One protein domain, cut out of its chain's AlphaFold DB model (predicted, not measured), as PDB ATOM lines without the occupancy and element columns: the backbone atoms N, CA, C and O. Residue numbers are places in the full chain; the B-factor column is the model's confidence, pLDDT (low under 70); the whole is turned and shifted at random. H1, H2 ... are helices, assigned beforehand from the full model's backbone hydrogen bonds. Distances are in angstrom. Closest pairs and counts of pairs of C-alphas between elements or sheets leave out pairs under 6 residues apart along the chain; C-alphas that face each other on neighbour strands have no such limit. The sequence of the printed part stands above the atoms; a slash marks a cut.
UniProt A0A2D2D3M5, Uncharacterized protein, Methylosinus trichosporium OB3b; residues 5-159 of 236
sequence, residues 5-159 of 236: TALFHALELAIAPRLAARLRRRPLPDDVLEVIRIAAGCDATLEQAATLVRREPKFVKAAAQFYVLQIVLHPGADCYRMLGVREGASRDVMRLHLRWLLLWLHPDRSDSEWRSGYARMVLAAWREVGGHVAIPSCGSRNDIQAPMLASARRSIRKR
ATOM      1  N   THR A   5      32.657 -23.798  -0.082       92.19
ATOM      2  CA  THR A   5      32.917 -25.179  -0.528       92.19
ATOM      3  C   THR A   5      33.363 -26.057   0.638       92.19
ATOM      4  O   THR A   5      33.999 -25.589   1.591       92.19
ATOM      5  N   ALA A   6      33.084 -27.359   0.561       94.06
ATOM      6  CA  ALA A   6      33.540 -28.322   1.560       94.06
ATOM      7  C   ALA A   6      35.071 -28.325   1.695       94.06
ATOM      8  O   ALA A   6      35.592 -28.462   2.804       94.06
ATOM      9  N   LEU A   7      35.798 -28.131   0.590       94.94
ATOM     10  CA  LEU A   7      37.259 -28.050   0.611       94.94
ATOM     11  C   LEU A   7      37.764 -26.825   1.388       94.94
ATOM     12  O   LEU A   7      38.678 -26.964   2.201       94.94
ATOM     13  N   PHE A   8      37.174 -25.641   1.186       94.69
ATOM     14  CA  PHE A   8      37.562 -24.452   1.953       94.69
ATOM     15  C   PHE A   8      37.246 -24.625   3.437       94.69
ATOM     16  O   PHE A   8      38.123 -24.389   4.268       94.69
ATOM     17  N   HIS A   9      36.065 -25.154   3.776       95.19
ATOM     18  CA  HIS A   9      35.737 -25.486   5.163       95.19
ATOM     19  C   HIS A   9      36.724 -26.482   5.782       95.19
ATOM     20  O   HIS A   9      37.061 -26.345   6.955       95.19
ATOM     21  N   ALA A  10      37.214 -27.466   5.023       96.25
ATOM     22  CA  ALA A  10      38.216 -28.413   5.507       96.25
ATOM     23  C   ALA A  10      39.547 -27.726   5.844       96.25
ATOM     24  O   ALA A  10      40.137 -28.001   6.891       96.25
ATOM     25  N   LEU A  11      40.003 -26.809   4.986       96.12
ATOM     26  CA  LEU A  11      41.234 -26.047   5.205       96.12
ATOM     27  C   LEU A  11      41.099 -25.081   6.385       96.12
ATOM     28  O   LEU A  11      41.983 -25.037   7.241       96.12
ATOM     29  N   GLU A  12      39.989 -24.347   6.470       95.00
ATOM     30  CA  GLU A  12      39.705 -23.458   7.601       95.00
ATOM     31  C   GLU A  12      39.622 -24.230   8.915       95.00
ATOM     32  O   GLU A  12      40.196 -23.811   9.918       95.00
ATOM     33  N   LEU A  13      38.947 -25.380   8.913       95.94
ATOM     34  CA  LEU A  13      38.810 -26.227  10.090       95.94
ATOM     35  C   LEU A  13      40.157 -26.792  10.554       95.94
ATOM     36  O   LEU A  13      40.387 -26.892  11.758       95.94
ATOM     37  N   ALA A  14      41.048 -27.140   9.622       95.50
ATOM     38  CA  ALA A  14      42.395 -27.602   9.948       95.50
ATOM     39  C   ALA A  14      43.236 -26.511  10.634       95.50
ATOM     40  O   ALA A  14      44.050 -26.825  11.499       95.50
ATOM     41  N   ILE A  15      43.022 -25.240  10.280       95.06
ATOM     42  CA  ILE A  15      43.698 -24.089  10.899       95.06
ATOM     43  C   ILE A  15      43.024 -23.700  12.225       95.06
ATOM     44  O   ILE A  15      43.701 -23.369  13.196       95.06
ATOM     45  N   ALA A  16      41.691 -23.744  12.283       95.69
ATOM     46  CA  ALA A  16      40.891 -23.321  13.428       95.69
ATOM     47  C   ALA A  16      39.895 -24.416  13.870       95.69
ATOM     48  O   ALA A  16      38.693 -24.312  13.600       95.69
ATOM     49  N   PRO A  17      40.341 -25.427  14.646       93.56
ATOM     50  CA  PRO A  17      39.504 -26.564  15.056       93.56
ATOM     51  C   PRO A  17      38.231 -26.186  15.827       93.56
ATOM     52  O   PRO A  17      37.215 -26.875  15.739       93.56
ATOM     53  N   ARG A  18      38.243 -25.048  16.535       94.00
ATOM     54  CA  ARG A  18      37.072 -24.493  17.244       94.00
ATOM     55  C   ARG A  18      35.861 -24.235  16.338       94.00
ATOM     56  O   ARG A  18      34.735 -24.164  16.823       94.00
ATOM     57  N   LEU A  19      36.071 -24.125  15.024       93.69
ATOM     58  CA  LEU A  19      34.994 -23.962  14.047       93.69
ATOM     59  C   LEU A  19      34.132 -25.220  13.883       93.69
ATOM     60  O   LEU A  19      33.026 -25.109  13.352       93.69
ATOM     61  N   ALA A  20      34.580 -26.387  14.368       94.50
ATOM     62  CA  ALA A  20      33.864 -27.652  14.220       94.50
ATOM     63  C   ALA A  20      32.407 -27.554  14.690       94.50
ATOM     64  O   ALA A  20      31.496 -27.893  13.940       94.50
ATOM     65  N   ALA A  21      32.171 -27.029  15.896       94.19
ATOM     66  CA  ALA A  21      30.826 -26.922  16.461       94.19
ATOM     67  C   ALA A  21      29.887 -26.074  15.586       94.19
ATOM     68  O   ALA A  21      28.724 -26.425  15.402       94.19
ATOM     69  N   ARG A  22      30.407 -24.989  14.999       94.56
ATOM     70  CA  ARG A  22      29.651 -24.129  14.082       94.56
ATOM     71  C   ARG A  22      29.360 -24.845  12.765       94.56
ATOM     72  O   ARG A  22      28.222 -24.838  12.313       94.56
ATOM     73  N   LEU A  23      30.364 -25.482  12.165       93.88
ATOM     74  CA  LEU A  23      30.226 -26.186  10.886       93.88
ATOM     75  C   LEU A  23      29.288 -27.399  10.977       93.88
ATOM     76  O   LEU A  23      28.534 -27.648  10.041       93.88
ATOM     77  N   ARG A  24      29.254 -28.104  12.116       94.81
ATOM     78  CA  ARG A  24      28.295 -29.196  12.371       94.81
ATOM     79  C   ARG A  24      26.838 -28.742  12.332       94.81
ATOM     80  O   ARG A  24      25.972 -29.519  11.969       94.81
ATOM     81  N   ARG A  25      26.543 -27.487  12.669       92.50
ATOM     82  CA  ARG A  25      25.169 -26.954  12.618       92.50
ATOM     83  C   ARG A  25      24.765 -26.463  11.229       92.50
ATOM     84  O   ARG A  25      23.590 -26.213  10.995       92.50
ATOM     85  N   ARG A  26      25.724 -26.304  10.315       91.56
ATOM     86  CA  ARG A  26      25.456 -25.895   8.933       91.56
ATOM     87  C   ARG A  26      25.059 -27.112   8.091       91.56
ATOM     88  O   ARG A  26      25.542 -28.216   8.379       91.56
ATOM     89  N   PRO A  27      24.224 -26.921   7.053       90.38
ATOM     90  CA  PRO A  27      23.963 -27.965   6.070       90.38
ATOM     91  C   PRO A  27      25.269 -28.395   5.395       90.38
ATOM     92  O   PRO A  27      26.211 -27.606   5.281       90.38
ATOM     93  N   LEU A  28      25.336 -29.653   4.954       90.75
ATOM     94  CA  LEU A  28      26.492 -30.114   4.190       90.75
ATOM     95  C   LEU A  28      26.535 -29.420   2.822       90.75
ATOM     96  O   LEU A  28      25.506 -29.362   2.141       90.75
ATOM     97  N   PRO A  29      27.718 -28.941   2.402       92.12
ATOM     98  CA  PRO A  29      27.927 -28.502   1.030       92.12
ATOM     99  C   PRO A  29      27.718 -29.647   0.024       92.12
ATOM    100  O   PRO A  29      27.928 -30.819   0.347       92.12
ATOM    101  N   ASP A  30      27.347 -29.316  -1.212       88.25
ATOM    102  CA  ASP A  30      27.110 -30.306  -2.277       88.25
ATOM    103  C   ASP A  30      28.393 -31.019  -2.747       88.25
ATOM    104  O   ASP A  30      28.352 -32.150  -3.229       88.25
ATOM    105  N   ASP A  31      29.555 -30.386  -2.577       93.00
ATOM    106  CA  ASP A  31      30.862 -30.862  -3.045       93.00
ATOM    107  C   ASP A  31      31.595 -31.762  -2.031       93.00
ATOM    108  O   ASP A  31      32.768 -32.097  -2.207       93.00
ATOM    109  N   VAL A  32      30.914 -32.220  -0.972       95.69
ATOM    110  CA  VAL A  32      31.508 -33.086   0.069       95.69
ATOM    111  C   VAL A  32      32.119 -34.368  -0.508       95.69
ATOM    112  O   VAL A  32      33.116 -34.867   0.023       95.69
ATOM    113  N   LEU A  33      31.594 -34.878  -1.627       96.00
ATOM    114  CA  LEU A  33      32.173 -36.034  -2.312       96.00
ATOM    115  C   LEU A  33      33.639 -35.813  -2.704       96.00
ATOM    116  O   LEU A  33      34.445 -36.739  -2.609       96.00
ATOM    117  N   GLU A  34      34.002 -34.606  -3.136       95.75
ATOM    118  CA  GLU A  34      35.377 -34.286  -3.522       95.75
ATOM    119  C   GLU A  34      36.313 -34.400  -2.319       95.75
ATOM    120  O   GLU A  34      37.355 -35.054  -2.401       95.75
ATOM    121  N   VAL A  35      35.892 -33.883  -1.163       96.81
ATOM    122  CA  VAL A  35      36.644 -33.989   0.094       96.81
ATOM    123  C   VAL A  35      36.796 -35.447   0.531       96.81
ATOM    124  O   VAL A  35      37.890 -35.862   0.918       96.81
ATOM    125  N   ILE A  36      35.747 -36.267   0.400       96.94
ATOM    126  CA  ILE A  36      35.818 -37.706   0.705       96.94
ATOM    127  C   ILE A  36      36.809 -38.414  -0.235       96.94
ATOM    128  O   ILE A  36      37.616 -39.233   0.215       96.94
ATOM    129  N   ARG A  37      36.806 -38.089  -1.534       96.25
ATOM    130  CA  ARG A  37      37.759 -38.648  -2.512       96.25
ATOM    131  C   ARG A  37      39.201 -38.279  -2.179       96.25
ATOM    132  O   ARG A  37      40.081 -39.138  -2.263       96.25
ATOM    133  N   ILE A  38      39.438 -37.032  -1.778       96.44
ATOM    134  CA  ILE A  38      40.750 -36.559  -1.325       96.44
ATOM    135  C   ILE A  38      41.184 -37.332  -0.072       96.44
ATOM    136  O   ILE A  38      42.289 -37.882  -0.039       96.44
ATOM    137  N   ALA A  39      40.302 -37.453   0.926       95.38
ATOM    138  CA  ALA A  39      40.574 -38.189   2.160       95.38
ATOM    139  C   ALA A  39      40.942 -39.661   1.887       95.38
ATOM    140  O   ALA A  39      41.910 -40.178   2.461       95.38
ATOM    141  N   ALA A  40      40.234 -40.291   0.943       93.06
ATOM    142  CA  ALA A  40      40.471 -41.653   0.470       93.06
ATOM    143  C   ALA A  40      41.757 -41.829  -0.358       93.06
ATOM    144  O   ALA A  40      42.170 -42.964  -0.606       93.06
ATOM    145  N   GLY A  41      42.415 -40.735  -0.756       92.00
ATOM    146  CA  GLY A  41      43.653 -40.761  -1.535       92.00
ATOM    147  C   GLY A  41      43.438 -40.926  -3.037       92.00
ATOM    148  O   GLY A  41      44.195 -41.641  -3.682       92.00
ATOM    149  N   CYS A  42      42.400 -40.310  -3.604       94.31
ATOM    150  CA  CYS A  42      42.278 -40.181  -5.054       94.31
ATOM    151  C   CYS A  42      43.285 -39.138  -5.569       94.31
ATOM    152  O   CYS A  42      43.027 -37.941  -5.460       94.31
ATOM    153  N   ASP A  43      44.401 -39.594  -6.146       91.69
ATOM    154  CA  ASP A  43      45.509 -38.724  -6.576       91.69
ATOM    155  C   ASP A  43      45.056 -37.628  -7.552       91.69
ATOM    156  O   ASP A  43      45.357 -36.459  -7.347       91.69
ATOM    157  N   ALA A  44      44.235 -37.971  -8.552       93.31
ATOM    158  CA  ALA A  44      43.736 -36.997  -9.526       93.31
ATOM    159  C   ALA A  44      42.950 -35.842  -8.873       93.31
ATOM    160  O   ALA A  44      43.157 -34.683  -9.216       93.31
ATOM    161  N   THR A  45      42.068 -36.147  -7.915       93.81
ATOM    162  CA  THR A  45      41.286 -35.123  -7.201       93.81
ATOM    163  C   THR A  45      42.162 -34.338  -6.226       93.81
ATOM    164  O   THR A  45      41.974 -33.136  -6.062       93.81
ATOM    165  N   LEU A  46      43.139 -34.997  -5.601       95.75
ATOM    166  CA  LEU A  46      44.056 -34.353  -4.671       95.75
ATOM    167  C   LEU A  46      44.964 -33.330  -5.366       95.75
ATOM    168  O   LEU A  46      45.080 -32.212  -4.875       95.75
ATOM    169  N   GLU A  47      45.569 -33.681  -6.501       94.56
ATOM    170  CA  GLU A  47      46.454 -32.773  -7.245       94.56
ATOM    171  C   GLU A  47      45.697 -31.552  -7.788       94.56
ATOM    172  O   GLU A  47      46.167 -30.416  -7.688       94.56
ATOM    173  N   GLN A  48      44.475 -31.765  -8.288       94.12
ATOM    174  CA  GLN A  48      43.589 -30.679  -8.718       94.12
ATOM    175  C   GLN A  48      43.264 -29.730  -7.558       94.12
ATOM    176  O   GLN A  48      43.421 -28.515  -7.687       94.12
ATOM    177  N   ALA A  49      42.868 -30.278  -6.405       94.00
ATOM    178  CA  ALA A  49      42.561 -29.492  -5.215       94.00
ATOM    179  C   ALA A  49      43.789 -28.732  -4.690       94.00
ATOM    180  O   ALA A  49      43.695 -27.540  -4.404       94.00
ATOM    181  N   ALA A  50      44.947 -29.391  -4.609       94.94
ATOM    182  CA  ALA A  50      46.204 -28.793  -4.161       94.94
ATOM    183  C   ALA A  50      46.638 -27.622  -5.051       94.94
ATOM    184  O   ALA A  50      47.036 -26.573  -4.538       94.94
ATOM    185  N   THR A  51      46.478 -27.770  -6.369       94.88
ATOM    186  CA  THR A  51      46.728 -26.704  -7.348       94.88
ATOM    187  C   THR A  51      45.765 -25.535  -7.149       94.88
ATOM    188  O   THR A  51      46.196 -24.382  -7.083       94.88
ATOM    189  N   LEU A  52      44.467 -25.821  -6.992       92.88
ATOM    190  CA  LEU A  52      43.424 -24.809  -6.820       92.88
ATOM    191  C   LEU A  52      43.626 -23.975  -5.549       92.88
ATOM    192  O   LEU A  52      43.486 -22.753  -5.589       92.88
ATOM    193  N   VAL A  53      43.979 -24.614  -4.431       92.69
ATOM    194  CA  VAL A  53      44.154 -23.930  -3.137       92.69
ATOM    195  C   VAL A  53      45.591 -23.473  -2.871       92.69
ATOM    196  O   VAL A  53      45.841 -22.816  -1.861       92.69
ATOM    197  N   ARG A  54      46.538 -23.797  -3.764       94.81
ATOM    198  CA  ARG A  54      47.978 -23.493  -3.646       94.81
ATOM    199  C   ARG A  54      48.555 -23.926  -2.292       94.81
ATOM    200  O   ARG A  54      49.145 -23.135  -1.544       94.81
ATOM    201  N   ARG A  55      48.339 -25.196  -1.947       94.88
ATOM    202  CA  ARG A  55      48.827 -25.832  -0.711       94.88
ATOM    203  C   ARG A  55      49.454 -27.185  -1.018       94.88
ATOM    204  O   ARG A  55      49.145 -27.796  -2.033       94.88
ATOM    205  N   GLU A  56      50.318 -27.663  -0.122       96.44
ATOM    206  CA  GLU A  56      50.940 -28.982  -0.274       96.44
ATOM    207  C   GLU A  56      49.862 -30.088  -0.307       96.44
ATOM    208  O   GLU A  56      48.990 -30.107   0.573       96.44
ATOM    209  N   PRO A  57      49.937 -31.062  -1.238       95.94
ATOM    210  CA  PRO A  57      48.982 -32.169  -1.316       95.94
ATOM    211  C   PRO A  57      48.803 -32.926   0.008       95.94
ATOM    212  O   PRO A  57      47.694 -33.314   0.377       95.94
ATOM    213  N   LYS A  58      49.878 -33.101   0.788       95.44
ATOM    214  CA  LYS A  58      49.791 -33.761   2.100       95.44
ATOM    215  C   LYS A  58      48.928 -32.983   3.089       95.44
ATOM    216  O   LYS A  58      48.123 -33.598   3.788       95.44
ATOM    217  N   PHE A  59      49.063 -31.658   3.126       96.25
ATOM    218  CA  PHE A  59      48.251 -30.798   3.984       96.25
ATOM    219  C   PHE A  59      46.777 -30.847   3.575       96.25
ATOM    220  O   PHE A  59      45.913 -31.062   4.421       96.25
ATOM    221  N   VAL A  60      46.492 -30.743   2.274       97.06
ATOM    222  CA  VAL A  60      45.122 -30.822   1.739       97.06
ATOM    223  C   VAL A  60      44.472 -32.161   2.089       97.06
ATOM    224  O   VAL A  60      43.331 -32.201   2.547       97.06
ATOM    225  N   LYS A  61      45.218 -33.264   1.957       96.88
ATOM    226  CA  LYS A  61      44.744 -34.593   2.351       96.88
ATOM    227  C   LYS A  61      44.453 -34.687   3.849       96.88
ATOM    228  O   LYS A  61      43.409 -35.216   4.222       96.88
ATOM    229  N   ALA A  62      45.348 -34.185   4.697       96.06
ATOM    230  CA  ALA A  62      45.152 -34.190   6.145       96.06
ATOM    231  C   ALA A  62      43.930 -33.349   6.557       96.06
ATOM    232  O   ALA A  62      43.106 -33.812   7.344       96.06
ATOM    233  N   ALA A  63      43.762 -32.164   5.964       97.56
ATOM    234  CA  ALA A  63      42.609 -31.298   6.187       97.56
ATOM    235  C   ALA A  63      41.294 -31.978   5.771       97.56
ATOM    236  O   ALA A  63      40.329 -31.982   6.534       97.56
ATOM    237  N   ALA A  64      41.272 -32.631   4.606       97.31
ATOM    238  CA  ALA A  64      40.116 -33.390   4.141       97.31
ATOM    239  C   ALA A  64      39.757 -34.544   5.091       97.31
ATOM    240  O   ALA A  64      38.595 -34.714   5.454       97.31
ATOM    241  N   GLN A  65      40.750 -35.313   5.549       96.25
ATOM    242  CA  GLN A  65      40.536 -36.387   6.525       96.25
ATOM    243  C   GLN A  65      39.980 -35.848   7.844       96.25
ATOM    244  O   GLN A  65      39.029 -36.412   8.388       96.25
ATOM    245  N   PHE A  66      40.531 -34.737   8.334       96.19
ATOM    246  CA  PHE A  66      40.058 -34.093   9.553       96.19
ATOM    247  C   PHE A  66      38.617 -33.595   9.411       96.19
ATOM    248  O   PHE A  66      37.800 -33.850  10.290       96.19
ATOM    249  N   TYR A  67      38.269 -32.977   8.280       97.12
ATOM    250  CA  TYR A  67      36.901 -32.554   7.987       97.12
ATOM    251  C   TYR A  67      35.915 -33.721   8.000       97.12
ATOM    252  O   TYR A  67      34.874 -33.633   8.651       97.12
ATOM    253  N   VAL A  68      36.247 -34.839   7.347       96.75
ATOM    254  CA  VAL A  68      35.363 -36.011   7.346       96.75
ATOM    255  C   VAL A  68      35.171 -36.540   8.774       96.75
ATOM    256  O   VAL A  68      34.037 -36.767   9.184       96.75
ATOM    257  N   LEU A  69      36.227 -36.647   9.585       95.69
ATOM    258  CA  LEU A  69      36.082 -37.103  10.977       95.69
ATOM    259  C   LEU A  69      35.270 -36.137  11.842       95.69
ATOM    260  O   LEU A  69      34.454 -36.566  12.651       95.69
ATOM    261  N   GLN A  70      35.497 -34.835  11.689       95.94
ATOM    262  CA  GLN A  70      34.925 -33.841  12.589       95.94
ATOM    263  C   GLN A  70      33.532 -33.371  12.184       95.94
ATOM    264  O   GLN A  70      32.788 -32.949  13.068       95.94
ATOM    265  N   ILE A  71      33.182 -33.388  10.897       96.19
ATOM    266  CA  ILE A  71      31.944 -32.786  10.372       96.19
ATOM    267  C   ILE A  71      30.988 -33.828   9.790       96.19
ATOM    268  O   ILE A  71      29.778 -33.670   9.931       96.19
ATOM    269  N   VAL A  72      31.509 -34.874   9.144       96.12
ATOM    270  CA  VAL A  72      30.693 -35.939   8.531       96.12
ATOM    271  C   VAL A  72      30.434 -37.048   9.551       96.12
ATOM    272  O   VAL A  72      29.305 -37.487   9.721       96.12
ATOM    273  N   LEU A  73      31.472 -37.461  10.280       95.19
ATOM    274  CA  LEU A  73      31.444 -38.616  11.180       95.19
ATOM    275  C   LEU A  73      31.425 -38.226  12.664       95.19
ATOM    276  O   LEU A  73      31.938 -38.956  13.511       95.19
ATOM    277  N   HIS A  74      30.871 -37.064  13.004       93.38
ATOM    278  CA  HIS A  74      30.794 -36.679  14.408       93.38
ATOM    279  C   HIS A  74      29.754 -37.525  15.164       93.38
ATOM    280  O   HIS A  74      28.749 -37.940  14.580       93.38
ATOM    281  N   PRO A  75      29.928 -37.731  16.480       88.44
ATOM    282  CA  PRO A  75      28.891 -38.337  17.309       88.44
ATOM    283  C   PRO A  75      27.584 -37.539  17.219       88.44
ATOM    284  O   PRO A  75      27.607 -36.314  17.344       88.44
ATOM    285  N   GLY A  76      26.463 -38.216  16.974       87.31
ATOM    286  CA  GLY A  76      25.151 -37.578  16.810       87.31
ATOM    287  C   GLY A  76      24.894 -36.955  15.433       87.31
ATOM    288  O   GLY A  76      23.949 -36.186  15.296       87.31
ATOM    289  N   ALA A  77      25.729 -37.233  14.426       92.06
ATOM    290  CA  ALA A  77      25.378 -36.939  13.039       92.06
ATOM    291  C   ALA A  77      24.160 -37.777  12.625       92.06
ATOM    292  O   ALA A  77      24.040 -38.930  13.031       92.06
ATOM    293  N   ASP A  78      23.273 -37.215  11.809       92.25
ATOM    294  CA  ASP A  78      22.200 -37.982  11.183       92.25
ATOM    295  C   ASP A  78      22.759 -38.959  10.131       92.25
ATOM    296  O   ASP A  78      23.908 -38.852   9.681       92.25
ATOM    297  N   CYS A  79      21.950 -39.933   9.721       94.12
ATOM    298  CA  CYS A  79      22.396 -40.998   8.826       94.12
ATOM    299  C   CYS A  79      22.768 -40.497   7.419       94.12
ATOM    300  O   CYS A  79      23.700 -41.029   6.810       94.12
ATOM    301  N   TYR A  80      22.126 -39.435   6.918       94.00
ATOM    302  CA  TYR A  80      22.490 -38.815   5.638       94.00
ATOM    303  C   TYR A  80      23.834 -38.086   5.743       94.00
ATOM    304  O   TYR A  80      24.713 -38.255   4.891       94.00
ATOM    305  N   ARG A  81      24.055 -37.360   6.842       95.12
ATOM    306  CA  ARG A  81      25.319 -36.690   7.144       95.12
ATOM    307  C   ARG A  81      26.463 -37.659   7.347       95.12
ATOM    308  O   ARG A  81      27.535 -37.391   6.816       95.12
ATOM    309  N   MET A  82      26.255 -38.790   8.021       95.19
ATOM    310  CA  MET A  82      27.283 -39.834   8.142       95.19
ATOM    311  C   MET A  82      27.689 -40.420   6.784       95.19
ATOM    312  O   MET A  82      28.846 -40.795   6.591       95.19
ATOM    313  N   LEU A  83      26.762 -40.465   5.823       94.88
ATOM    314  CA  LEU A  83      27.043 -40.831   4.432       94.88
ATOM    315  C   LEU A  83      27.642 -39.673   3.617       94.88
ATOM    316  O   LEU A  83      28.053 -39.870   2.475       94.88
ATOM    317  N   GLY A  84      27.726 -38.471   4.187       94.88
ATOM    318  CA  GLY A  84      28.235 -37.275   3.527       94.88
ATOM    319  C   GLY A  84      27.332 -36.780   2.401       94.88
ATOM    320  O   GLY A  84      27.849 -36.238   1.428       94.88
ATOM    321  N   VAL A  85      26.021 -37.006   2.499       94.38
ATOM    322  CA  VAL A  85      25.015 -36.561   1.525       94.38
ATOM    323  C   VAL A  85      23.977 -35.654   2.189       94.38
ATOM    324  O   VAL A  85      23.853 -35.623   3.412       94.38
ATOM    325  N   ARG A  86      23.207 -34.926   1.375       90.50
ATOM    326  CA  ARG A  86      21.989 -34.247   1.831       90.50
ATOM    327  C   ARG A  86      20.858 -35.265   2.018       90.50
ATOM    328  O   ARG A  86      20.817 -36.288   1.330       90.50
ATOM    329  N   GLU A  87      19.929 -34.955   2.911       87.75
ATOM    330  CA  GLU A  87      18.645 -35.649   2.999       87.75
ATOM    331  C   GLU A  87      17.939 -35.676   1.629       87.75
ATOM    332  O   GLU A  87      17.994 -34.710   0.865       87.75
ATOM    333  N   GLY A  88      17.339 -36.819   1.282       85.69
ATOM    334  CA  GLY A  88      16.681 -37.026  -0.015       85.69
ATOM    335  C   GLY A  88      17.617 -37.297  -1.204       85.69
ATOM    336  O   GLY A  88      17.140 -37.421  -2.331       85.69
ATOM    337  N   ALA A  89      18.935 -37.416  -0.995       89.06
ATOM    338  CA  ALA A  89      19.858 -37.808  -2.062       89.06
ATOM    339  C   ALA A  89      19.492 -39.175  -2.670       89.06
ATOM    340  O   ALA A  89      19.052 -40.094  -1.974       89.06
ATOM    341  N   SER A  90      19.718 -39.338  -3.978       91.25
ATOM    342  CA  SER A  90      19.411 -40.595  -4.664       91.25
ATOM    343  C   SER A  90      20.280 -41.750  -4.157       91.25
ATOM    344  O   SER A  90      21.423 -41.572  -3.717       91.25
ATOM    345  N   ARG A  91      19.761 -42.977  -4.263       89.81
ATOM    346  CA  ARG A  91      20.466 -44.178  -3.793       89.81
ATOM    347  C   ARG A  91      21.810 -44.392  -4.487       89.81
ATOM    348  O   ARG A  91      22.746 -44.877  -3.853       89.81
ATOM    349  N   ASP A  92      21.933 -43.977  -5.744       92.06
ATOM    350  CA  ASP A  92      23.185 -44.052  -6.499       92.06
ATOM    351  C   ASP A  92      24.241 -43.075  -5.975       92.06
ATOM    352  O   ASP A  92      25.402 -43.462  -5.808       92.06
ATOM    353  N   VAL A  93      23.840 -41.843  -5.635       92.75
ATOM    354  CA  VAL A  93      24.729 -40.850  -5.010       92.75
ATOM    355  C   VAL A  93      25.197 -41.359  -3.650       92.75
ATOM    356  O   VAL A  93      26.398 -41.419  -3.386       92.75
ATOM    357  N   MET A  94      24.273 -41.837  -2.816       94.00
ATOM    358  CA  MET A  94      24.611 -42.400  -1.507       94.00
ATOM    359  C   MET A  94      25.565 -43.598  -1.617       94.00
ATOM    360  O   MET A  94      26.555 -43.683  -0.886       94.00
ATOM    361  N   ARG A  95      25.335 -44.499  -2.580       94.00
ATOM    362  CA  ARG A  95      26.208 -45.653  -2.836       94.00
ATOM    363  C   ARG A  95      27.606 -45.225  -3.282       94.00
ATOM    364  O   ARG A  95      28.593 -45.860  -2.899       94.00
ATOM    365  N   LEU A  96      27.705 -44.166  -4.085       95.06
ATOM    366  CA  LEU A  96      28.983 -43.604  -4.515       95.06
ATOM    367  C   LEU A  96      29.775 -43.044  -3.326       95.06
ATOM    368  O   LEU A  96      30.964 -43.344  -3.207       95.06
ATOM    369  N   HIS A  97      29.131 -42.294  -2.433       96.06
ATOM    370  CA  HIS A  97      29.773 -41.757  -1.229       96.06
ATOM    371  C   HIS A  97      30.226 -42.872  -0.284       96.06
ATOM    372  O   HIS A  97      31.397 -42.919   0.105       96.06
ATOM    373  N   LEU A  98      29.334 -43.829   0.000       95.06
ATOM    374  CA  LEU A  98      29.622 -45.003   0.825       95.06
ATOM    375  C   LEU A  98      30.873 -45.735   0.335       95.06
ATOM    376  O   LEU A  98      31.753 -46.089   1.117       95.06
ATOM    377  N   ARG A  99      30.974 -45.944  -0.978       94.00
ATOM    378  CA  ARG A  99      32.112 -46.629  -1.585       94.00
ATOM    379  C   ARG A  99      33.439 -45.934  -1.274       94.00
ATOM    380  O   ARG A  99      34.411 -46.619  -0.957       94.00
ATOM    381  N   TRP A 100      33.499 -44.610  -1.397       96.12
ATOM    382  CA  TRP A 100      34.723 -43.856  -1.125       96.12
ATOM    383  C   TRP A 100      35.052 -43.811   0.367       96.12
ATOM    384  O   TRP A 100      36.217 -43.990   0.727       96.12
ATOM    385  N   LEU A 101      34.042 -43.670   1.229       94.88
ATOM    386  CA  LEU A 101      34.213 -43.753   2.682       94.88
ATOM    387  C   LEU A 101      34.785 -45.111   3.097       94.88
ATOM    388  O   LEU A 101      35.775 -45.161   3.818       94.88
ATOM    389  N   LEU A 102      34.240 -46.217   2.584       92.81
ATOM    390  CA  LEU A 102      34.747 -47.556   2.894       92.81
ATOM    391  C   LEU A 102      36.125 -47.824   2.294       92.81
ATOM    392  O   LEU A 102      36.918 -48.530   2.906       92.81
ATOM    393  N   LEU A 103      36.452 -47.256   1.128       91.12
ATOM    394  CA  LEU A 103      37.799 -47.359   0.560       91.12
ATOM    395  C   LEU A 103      38.858 -46.723   1.476       91.12
ATOM    396  O   LEU A 103      40.004 -47.186   1.515       91.12
ATOM    397  N   TRP A 104      38.472 -45.662   2.185       90.94
ATOM    398  CA  TRP A 104      39.317 -44.956   3.141       90.94
ATOM    399  C   TRP A 104      39.345 -45.620   4.523       90.94
ATOM    400  O   TRP A 104      40.420 -45.793   5.093       90.94
ATOM    401  N   LEU A 105      38.181 -46.012   5.044       88.31
ATOM    402  CA  LEU A 105      37.998 -46.563   6.391       88.31
ATOM    403  C   LEU A 105      38.230 -48.083   6.473       88.31
ATOM    404  O   LEU A 105      38.026 -48.671   7.529       88.31
ATOM    405  N   HIS A 106      38.629 -48.731   5.373       75.06
ATOM    406  CA  HIS A 106      38.725 -50.189   5.304       75.06
ATOM    407  C   HIS A 106      39.687 -50.772   6.362       75.06
ATOM    408  O   HIS A 106      40.850 -50.356   6.392       75.06
ATOM    409  N   PRO A 107      39.269 -51.799   7.132       64.81
ATOM    410  CA  PRO A 107      40.119 -52.457   8.130       64.81
ATOM    411  C   PRO A 107      41.385 -53.088   7.522       64.81
ATOM    412  O   PRO A 107      42.472 -52.834   8.013       64.81
ATOM    413  N   ASP A 108      41.303 -53.782   6.376       63.22
ATOM    414  CA  ASP A 108      42.495 -54.365   5.708       63.22
ATOM    415  C   ASP A 108      43.631 -53.382   5.373       63.22
ATOM    416  O   ASP A 108      44.730 -53.810   5.029       63.22
ATOM    417  N   ARG A 109      43.377 -52.067   5.354       63.53
ATOM    418  CA  ARG A 109      44.407 -51.076   5.001       63.53
ATOM    419  C   ARG A 109      45.173 -50.556   6.213       63.53
ATOM    420  O   ARG A 109      46.187 -49.884   6.031       63.53
ATOM    421  N   SER A 110      44.701 -50.841   7.424       54.44
ATOM    422  CA  SER A 110      45.386 -50.503   8.666       54.44
ATOM    423  C   SER A 110      44.745 -51.254   9.827       54.44
ATOM    424  O   SER A 110      43.530 -51.134   9.981       54.44
ATOM    425  N   ASP A 111      45.542 -51.853  10.714       61.31
ATOM    426  CA  ASP A 111      45.114 -52.449  12.003       61.31
ATOM    427  C   ASP A 111      44.595 -51.404  13.018       61.31
ATOM    428  O   ASP A 111      44.716 -51.513  14.233       61.31
ATOM    429  N   SER A 112      44.050 -50.310  12.507       76.00
ATOM    430  CA  SER A 112      43.654 -49.126  13.226       76.00
ATOM    431  C   SER A 112      42.206 -49.284  13.662       76.00
ATOM    432  O   SER A 112      41.288 -48.941  12.915       76.00
ATOM    433  N   GLU A 113      42.009 -49.775  14.882       82.19
ATOM    434  CA  GLU A 113      40.701 -50.052  15.489       82.19
ATOM    435  C   GLU A 113      39.684 -48.907  15.304       82.19
ATOM    436  O   GLU A 113      38.517 -49.146  14.981       82.19
ATOM    437  N   TRP A 114      40.136 -47.649  15.389       87.19
ATOM    438  CA  TRP A 114      39.268 -46.486  15.191       87.19
ATOM    439  C   TRP A 114      38.635 -46.427  13.790       87.19
ATOM    440  O   TRP A 114      37.456 -46.090  13.674       87.19
ATOM    441  N   ARG A 115      39.355 -46.805  12.721       88.19
ATOM    442  CA  ARG A 115      38.805 -46.824  11.350       88.19
ATOM    443  C   ARG A 115      37.713 -47.875  11.213       88.19
ATOM    444  O   ARG A 115      36.664 -47.585  10.645       88.19
ATOM    445  N   SER A 116      37.926 -49.051  11.803       87.56
ATOM    446  CA  SER A 116      36.928 -50.124  11.867       87.56
ATOM    447  C   SER A 116      35.674 -49.690  12.632       87.56
ATOM    448  O   SER A 116      34.558 -50.035  12.240       87.56
ATOM    449  N   GLY A 117      35.829 -48.893  13.697       89.81
ATOM    450  CA  GLY A 117      34.720 -48.242  14.400       89.81
ATOM    451  C   GLY A 117      33.871 -47.371  13.472       89.81
ATOM    452  O   GLY A 117      32.673 -47.617  13.326       89.81
ATOM    453  N   TYR A 118      34.493 -46.416  12.775       91.69
ATOM    454  CA  TYR A 118      33.783 -45.545  11.828       91.69
ATOM    455  C   TYR A 118      33.193 -46.295  10.635       91.69
ATOM    456  O   TYR A 118      32.070 -46.000  10.236       91.69
ATOM    457  N   ALA A 119      33.895 -47.289  10.086       91.56
ATOM    458  CA  ALA A 119      33.377 -48.102   8.988       91.56
ATOM    459  C   ALA A 119      32.060 -48.792   9.372       91.56
ATOM    460  O   ALA A 119      31.111 -48.794   8.587       91.56
ATOM    461  N   ARG A 120      31.969 -49.328  10.600       91.00
ATOM    462  CA  ARG A 120      30.728 -49.916  11.123       91.00
ATOM    463  C   ARG A 120      29.614 -48.882  11.267       91.00
ATOM    464  O   ARG A 120      28.487 -49.185  10.887       91.00
ATOM    465  N   MET A 121      29.917 -47.680  11.764       92.06
ATOM    466  CA  MET A 121      28.924 -46.602  11.887       92.06
ATOM    467  C   MET A 121      28.383 -46.165  10.519       92.06
ATOM    468  O   MET A 121      27.173 -46.093  10.333       92.06
ATOM    469  N   VAL A 122      29.256 -45.980   9.527       93.62
ATOM    470  CA  VAL A 122      28.854 -45.618   8.156       93.62
ATOM    471  C   VAL A 122      27.999 -46.716   7.508       93.62
ATOM    472  O   VAL A 122      27.006 -46.423   6.846       93.62
ATOM    473  N   LEU A 123      28.346 -47.993   7.711       92.75
ATOM    474  CA  LEU A 123      27.535 -49.118   7.227       92.75
ATOM    475  C   LEU A 123      26.167 -49.196   7.915       92.75
ATOM    476  O   LEU A 123      25.185 -49.552   7.264       92.75
ATOM    477  N   ALA A 124      26.091 -48.872   9.209       91.75
ATOM    478  CA  ALA A 124      24.823 -48.787   9.926       91.75
ATOM    479  C   ALA A 124      23.935 -47.677   9.344       91.75
ATOM    480  O   ALA A 124      22.805 -47.971   8.963       91.75
ATOM    481  N   ALA A 125      24.483 -46.475   9.139       92.62
ATOM    482  CA  ALA A 125      23.771 -45.357   8.518       92.62
ATOM    483  C   ALA A 125      23.253 -45.693   7.105       92.62
ATOM    484  O   ALA A 125      22.111 -45.387   6.769       92.62
ATOM    485  N   TRP A 126      24.050 -46.385   6.280       93.31
ATOM    486  CA  TRP A 126      23.603 -46.868   4.965       93.31
ATOM    487  C   TRP A 126      22.399 -47.813   5.051       93.31
ATOM    488  O   TRP A 126      21.473 -47.707   4.244       93.31
ATOM    489  N   ARG A 127      22.419 -48.759   5.999       91.31
ATOM    490  CA  ARG A 127      21.306 -49.697   6.198       91.31
ATOM    491  C   ARG A 127      20.058 -48.988   6.688       91.31
ATOM    492  O   ARG A 127      18.984 -49.311   6.208       91.31
ATOM    493  N   GLU A 128      20.215 -48.028   7.587       89.50
ATOM    494  CA  GLU A 128      19.114 -47.234   8.119       89.50
ATOM    495  C   GLU A 128      18.424 -46.451   6.998       89.50
ATOM    496  O   GLU A 128      17.249 -46.677   6.718       89.50
ATOM    497  N   VAL A 129      19.175 -45.664   6.222       88.38
ATOM    498  CA  VAL A 129      18.617 -44.915   5.082       88.38
ATOM    499  C   VAL A 129      18.036 -45.845   4.006       88.38
ATOM    500  O   VAL A 129      17.026 -45.530   3.383       88.38
ATOM    501  N   GLY A 130      18.653 -47.008   3.784       76.62
ATOM    502  CA  GLY A 130      18.165 -48.011   2.835       76.62
ATOM    503  C   GLY A 130      16.957 -48.823   3.318       76.62
ATOM    504  O   GLY A 130      16.268 -49.397   2.475       76.62
ATOM    505  N   GLY A 131      16.737 -48.889   4.633       63.47
ATOM    506  CA  GLY A 131      15.641 -49.588   5.308       63.47
ATOM    507  C   GLY A 131      14.446 -48.688   5.625       63.47
ATOM    508  O   GLY A 131      13.348 -49.189   5.812       63.47
ATOM    509  N   HIS A 132      14.615 -47.361   5.588       50.53
ATOM    510  CA  HIS A 132      13.530 -46.387   5.753       50.53
ATOM    511  C   HIS A 132      12.547 -46.291   4.566       50.53
ATOM    512  O   HIS A 132      11.660 -45.438   4.571       50.53
ATOM    513  N   VAL A 133      12.580 -47.237   3.616       50.00
ATOM    514  CA  VAL A 133      11.342 -47.707   2.966       50.00
ATOM    515  C   VAL A 133      10.567 -48.501   4.031       50.00
ATOM    516  O   VAL A 133      10.662 -49.718   4.090       50.00
ATOM    517  N   ALA A 134       9.897 -47.757   4.920       39.41
ATOM    518  CA  ALA A 134       9.105 -48.180   6.078       39.41
ATOM    519  C   ALA A 134       9.710 -49.290   6.966       39.41
ATOM    520  O   ALA A 134       9.536 -50.469   6.690       39.41
ATOM    521  N   ILE A 135      10.306 -48.893   8.098       35.38
ATOM    522  CA  ILE A 135       9.982 -49.356   9.467       35.38
ATOM    523  C   ILE A 135      10.779 -48.484  10.470       35.38
ATOM    524  O   ILE A 135      11.930 -48.138  10.192       35.38
ATOM    525  N   PRO A 136      10.191 -48.082  11.614       39.53
ATOM    526  CA  PRO A 136      10.881 -47.317  12.646       39.53
ATOM    527  C   PRO A 136      11.663 -48.211  13.627       39.53
ATOM    528  O   PRO A 136      11.314 -49.366  13.850       39.53
ATOM    529  N   SER A 137      12.634 -47.574  14.293       38.88
ATOM    530  CA  SER A 137      13.353 -47.977  15.515       38.88
ATOM    531  C   SER A 137      14.752 -48.577  15.354       38.88
ATOM    532  O   SER A 137      14.965 -49.645  14.786       38.88
ATOM    533  N   CYS A 138      15.699 -47.885  15.994       46.75
ATOM    534  CA  CYS A 138      17.040 -48.343  16.315       46.75
ATOM    535  C   CYS A 138      17.032 -49.665  17.097       46.75
ATOM    536  O   CYS A 138      16.209 -49.871  17.988       46.75
ATOM    537  N   GLY A 139      18.058 -50.481  16.840       44.06
ATOM    538  CA  GLY A 139      18.505 -51.542  17.738       44.06
ATOM    539  C   GLY A 139      18.407 -52.942  17.148       44.06
ATOM    540  O   GLY A 139      17.442 -53.640  17.406       44.06
ATOM    541  N   SER A 140      19.445 -53.398  16.440       38.44
ATOM    542  CA  SER A 140      20.006 -54.730  16.696       38.44
ATOM    543  C   SER A 140      21.335 -54.946  15.969       38.44
ATOM    544  O   SER A 140      21.603 -54.418  14.890       38.44
ATOM    545  N   ARG A 141      22.179 -55.704  16.661       43.59
ATOM    546  CA  ARG A 141      23.569 -56.092  16.421       43.59
ATOM    547  C   ARG A 141      23.628 -57.266  15.445       43.59
ATOM    548  O   ARG A 141      22.750 -58.108  15.519       43.59
ATOM    549  N   ASN A 142      24.740 -57.343  14.702       49.00
ATOM    550  CA  ASN A 142      25.314 -58.536  14.054       49.00
ATOM    551  C   ASN A 142      24.350 -59.301  13.126       49.00
ATOM    552  O   ASN A 142      23.336 -59.838  13.524       49.00
ATOM    553  N   ASP A 143      24.547 -59.301  11.822       40.38
ATOM    554  CA  ASP A 143      25.582 -60.029  11.090       40.38
ATOM    555  C   ASP A 143      25.510 -59.543   9.627       40.38
ATOM    556  O   ASP A 143      24.713 -58.654   9.332       40.38
ATOM    557  N   ILE A 144      26.276 -60.127   8.692       37.56
ATOM    558  CA  ILE A 144      26.208 -59.877   7.228       37.56
ATOM    559  C   ILE A 144      27.030 -58.610   6.832       37.56
ATOM    560  O   ILE A 144      26.686 -57.494   7.199       37.56
ATOM    561  N   GLN A 145      28.137 -58.613   6.070       50.41
ATOM    562  CA  GLN A 145      28.692 -59.566   5.103       50.41
ATOM    563  C   GLN A 145      30.042 -59.053   4.529       50.41
ATOM    564  O   GLN A 145      30.193 -57.867   4.232       50.41
ATOM    565  N   ALA A 146      30.965 -59.979   4.237       41.22
ATOM    566  CA  ALA A 146      32.192 -59.805   3.442       41.22
ATOM    567  C   ALA A 146      32.052 -59.695   1.885       41.22
ATOM    568  O   ALA A 146      32.957 -59.130   1.263       41.22
ATOM    569  N   PRO A 147      30.984 -60.150   1.183       44.56
ATOM    570  CA  PRO A 147      30.941 -60.117  -0.294       44.56
ATOM    571  C   PRO A 147      30.788 -58.736  -0.961       44.56
ATOM    572  O   PRO A 147      31.197 -58.570  -2.114       44.56
ATOM    573  N   MET A 148      30.252 -57.708  -0.284       46.78
ATOM    574  CA  MET A 148      30.006 -56.402  -0.929       46.78
ATOM    575  C   MET A 148      31.305 -55.616  -1.197       46.78
ATOM    576  O   MET A 148      31.449 -54.994  -2.254       46.78
ATOM    577  N   LEU A 149      32.295 -55.725  -0.300       48.59
ATOM    578  CA  LEU A 149      33.616 -55.089  -0.432       48.59
ATOM    579  C   LEU A 149      34.403 -55.633  -1.644       48.59
ATOM    580  O   LEU A 149      35.147 -54.892  -2.293       48.59
ATOM    581  N   ALA A 150      34.183 -56.899  -2.019       47.50
ATOM    582  CA  ALA A 150      34.850 -57.543  -3.151       47.50
ATOM    583  C   ALA A 150      34.386 -57.003  -4.521       47.50
ATOM    584  O   ALA A 150      35.195 -56.865  -5.443       47.50
ATOM    585  N   SER A 151      33.106 -56.634  -4.656       47.75
ATOM    586  CA  SER A 151      32.566 -56.047  -5.897       47.75
ATOM    587  C   SER A 151      33.035 -54.599  -6.108       47.75
ATOM    588  O   SER A 151      33.392 -54.205  -7.223       47.75
ATOM    589  N   ALA A 152      33.147 -53.823  -5.024       47.78
ATOM    590  CA  ALA A 152      33.608 -52.436  -5.051       47.78
ATOM    591  C   ALA A 152      35.082 -52.302  -5.482       47.78
ATOM    592  O   ALA A 152      35.440 -51.331  -6.162       47.78
ATOM    593  N   ARG A 153      35.920 -53.300  -5.151       47.97
ATOM    594  CA  ARG A 153      37.322 -53.399  -5.601       47.97
ATOM    595  C   ARG A 153      37.440 -53.558  -7.124       47.97
ATOM    596  O   ARG A 153      38.365 -53.007  -7.722       47.97
ATOM    597  N   ARG A 154      36.503 -54.264  -7.773       46.22
ATOM    598  CA  ARG A 154      36.595 -54.620  -9.202       46.22
ATOM    599  C   ARG A 154      36.360 -53.442 -10.155       46.22
ATOM    600  O   ARG A 154      37.032 -53.367 -11.179       46.22
ATOM    601  N   SER A 155      35.480 -52.492  -9.825       48.16
ATOM    602  CA  SER A 155      35.143 -51.398 -10.759       48.16
ATOM    603  C   SER A 155      36.028 -50.145 -10.659       48.16
ATOM    604  O   SER A 155      36.047 -49.362 -11.600       48.16
ATOM    605  N   ILE A 156      36.804 -49.947  -9.582       50.91
ATOM    606  CA  ILE A 156      37.793 -48.842  -9.494       50.91
ATOM    607  C   ILE A 156      39.058 -49.197 -10.285       50.91
ATOM    608  O   ILE A 156      39.685 -48.324 -10.883       50.91
ATOM    609  N   ARG A 157      39.412 -50.490 -10.355       47.44
ATOM    610  CA  ARG A 157      40.632 -50.951 -11.033       47.44
ATOM    611  C   ARG A 157      40.630 -50.679 -12.542       47.44
ATOM    612  O   ARG A 157      41.698 -50.617 -13.132       47.44
ATOM    613  N   LYS A 158      39.459 -50.471 -13.157       44.78
ATOM    614  CA  LYS A 158      39.337 -50.194 -14.597       44.78
ATOM    615  C   LYS A 158      39.614 -48.735 -15.002       44.78
ATOM    616  O   LYS A 158      39.568 -48.452 -16.191       44.78
ATOM    617  N   ARG A 159      39.900 -47.804 -14.074       43.66
ATOM    618  CA  ARG A 159      40.050 -46.370 -14.421       43.66
ATOM    619  C   ARG A 159      41.241 -45.630 -13.808       43.66
ATOM    620  O   ARG A 159      41.258 -44.406 -13.837       43.66
TER     621      ARG A 159
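This is residues 5 to 159 of the 236 residues of an uncharacterized protein of Methylosinus trichosporium OB3b (UniProt A0A2D2D3M5). Two groups of helices sit side by side: H1 to H4 gather round H5 and cross it at wide angles, and next to them H7 and H8 make a long helical hairpin with the short H6 on H8. H3 joins the groups by touching H7, while a long loop after H8, residues 132 to 146, leads to H9, only loosely placed beside H7; residues 142 to 148, of which 147 and 148 belong to H9, stand free. The printed part has 155 residues with nine named helices, H1 to H9, and no named strand; the class is all helix. It is compact and rounded, with a radius of gyration of the C-alphas of 15.6 A and spans of 46 by 38 by 30 A.

H8, residues 113 to 131, touches H7, residues 91 to 105, in a hairpin at a shallow tilt of 10 degrees, opposite ways; their closest C-alphas, of Leu 105 and Arg 115, are 5.0 A apart. With residues 121 to 129 alone, H8 touches H6, residues 79 to 82, closest at the C-alphas of Ala 125 and Cys 79, 4.6 A. H7 touches H3, residues 32 to 39, at a shallow tilt of 22 degrees, the same way; the C-alphas of Trp 100 and Arg 37 are closest, 6.2 A. H3 touches H5, residues 57 to 72, at a steep tilt of 52 degrees, with Ala 39 and Gln 65 closest, their C-alphas 4.7 A apart. With residues 60 to 67 alone, H5 touches H1, residues 6 to 15, about perpendicular at 81 degrees, closest at the C-alphas of Tyr 67 and Ala 10, 5.0 A. H1 forms a hairpin with H2, residues 17 to 25, at a tilt of 35.2 degrees, only just steep; the C-alphas of Leu 13 and Leu 19 are closest, 5.9 A. With residues 57 to 61 alone, H5 touches H4, residues 43 to 53, about perpendicular at 85 degrees, closest at the C-alphas of Pro 57 and Ala 50, 5.2 A. H9, residues 147 to 156, is close to H7 but not clearly touching, with the C-alphas of Ala 152 and Arg 99 closest, 6.9 A. Every O i to N i+4 pair is within hydrogen-bond range in H1, H3, H4, H5, H7 and H8; H2 has 2 of 5, with 4 of 6 O i to N i+3 pairs, H9 has 2 of 6, with 3 of 7, and H6 is too short for an O i to N i+4 pair.

H8 is 27.1 A long from first to last C-alpha, H5 21.1 A and H7 20.4 A. H1 begins at C-alpha 6 (33.540, -28.322, 1.560), H8 begins at C-alpha 113 (40.701, -50.052, 15.489), and H9 ends at C-alpha 156 (37.793, -48.842, -9.494).

The C-alphas of Arg 54 and Ile 135, the two farthest apart, are 47.8 A apart. The printed part has no cut, and the link from H8 to H9, residues 132 to 146, is long. The mean pLDDT of the printed part is 83.1; residues 107 to 111 and 131 to 159 are under 70.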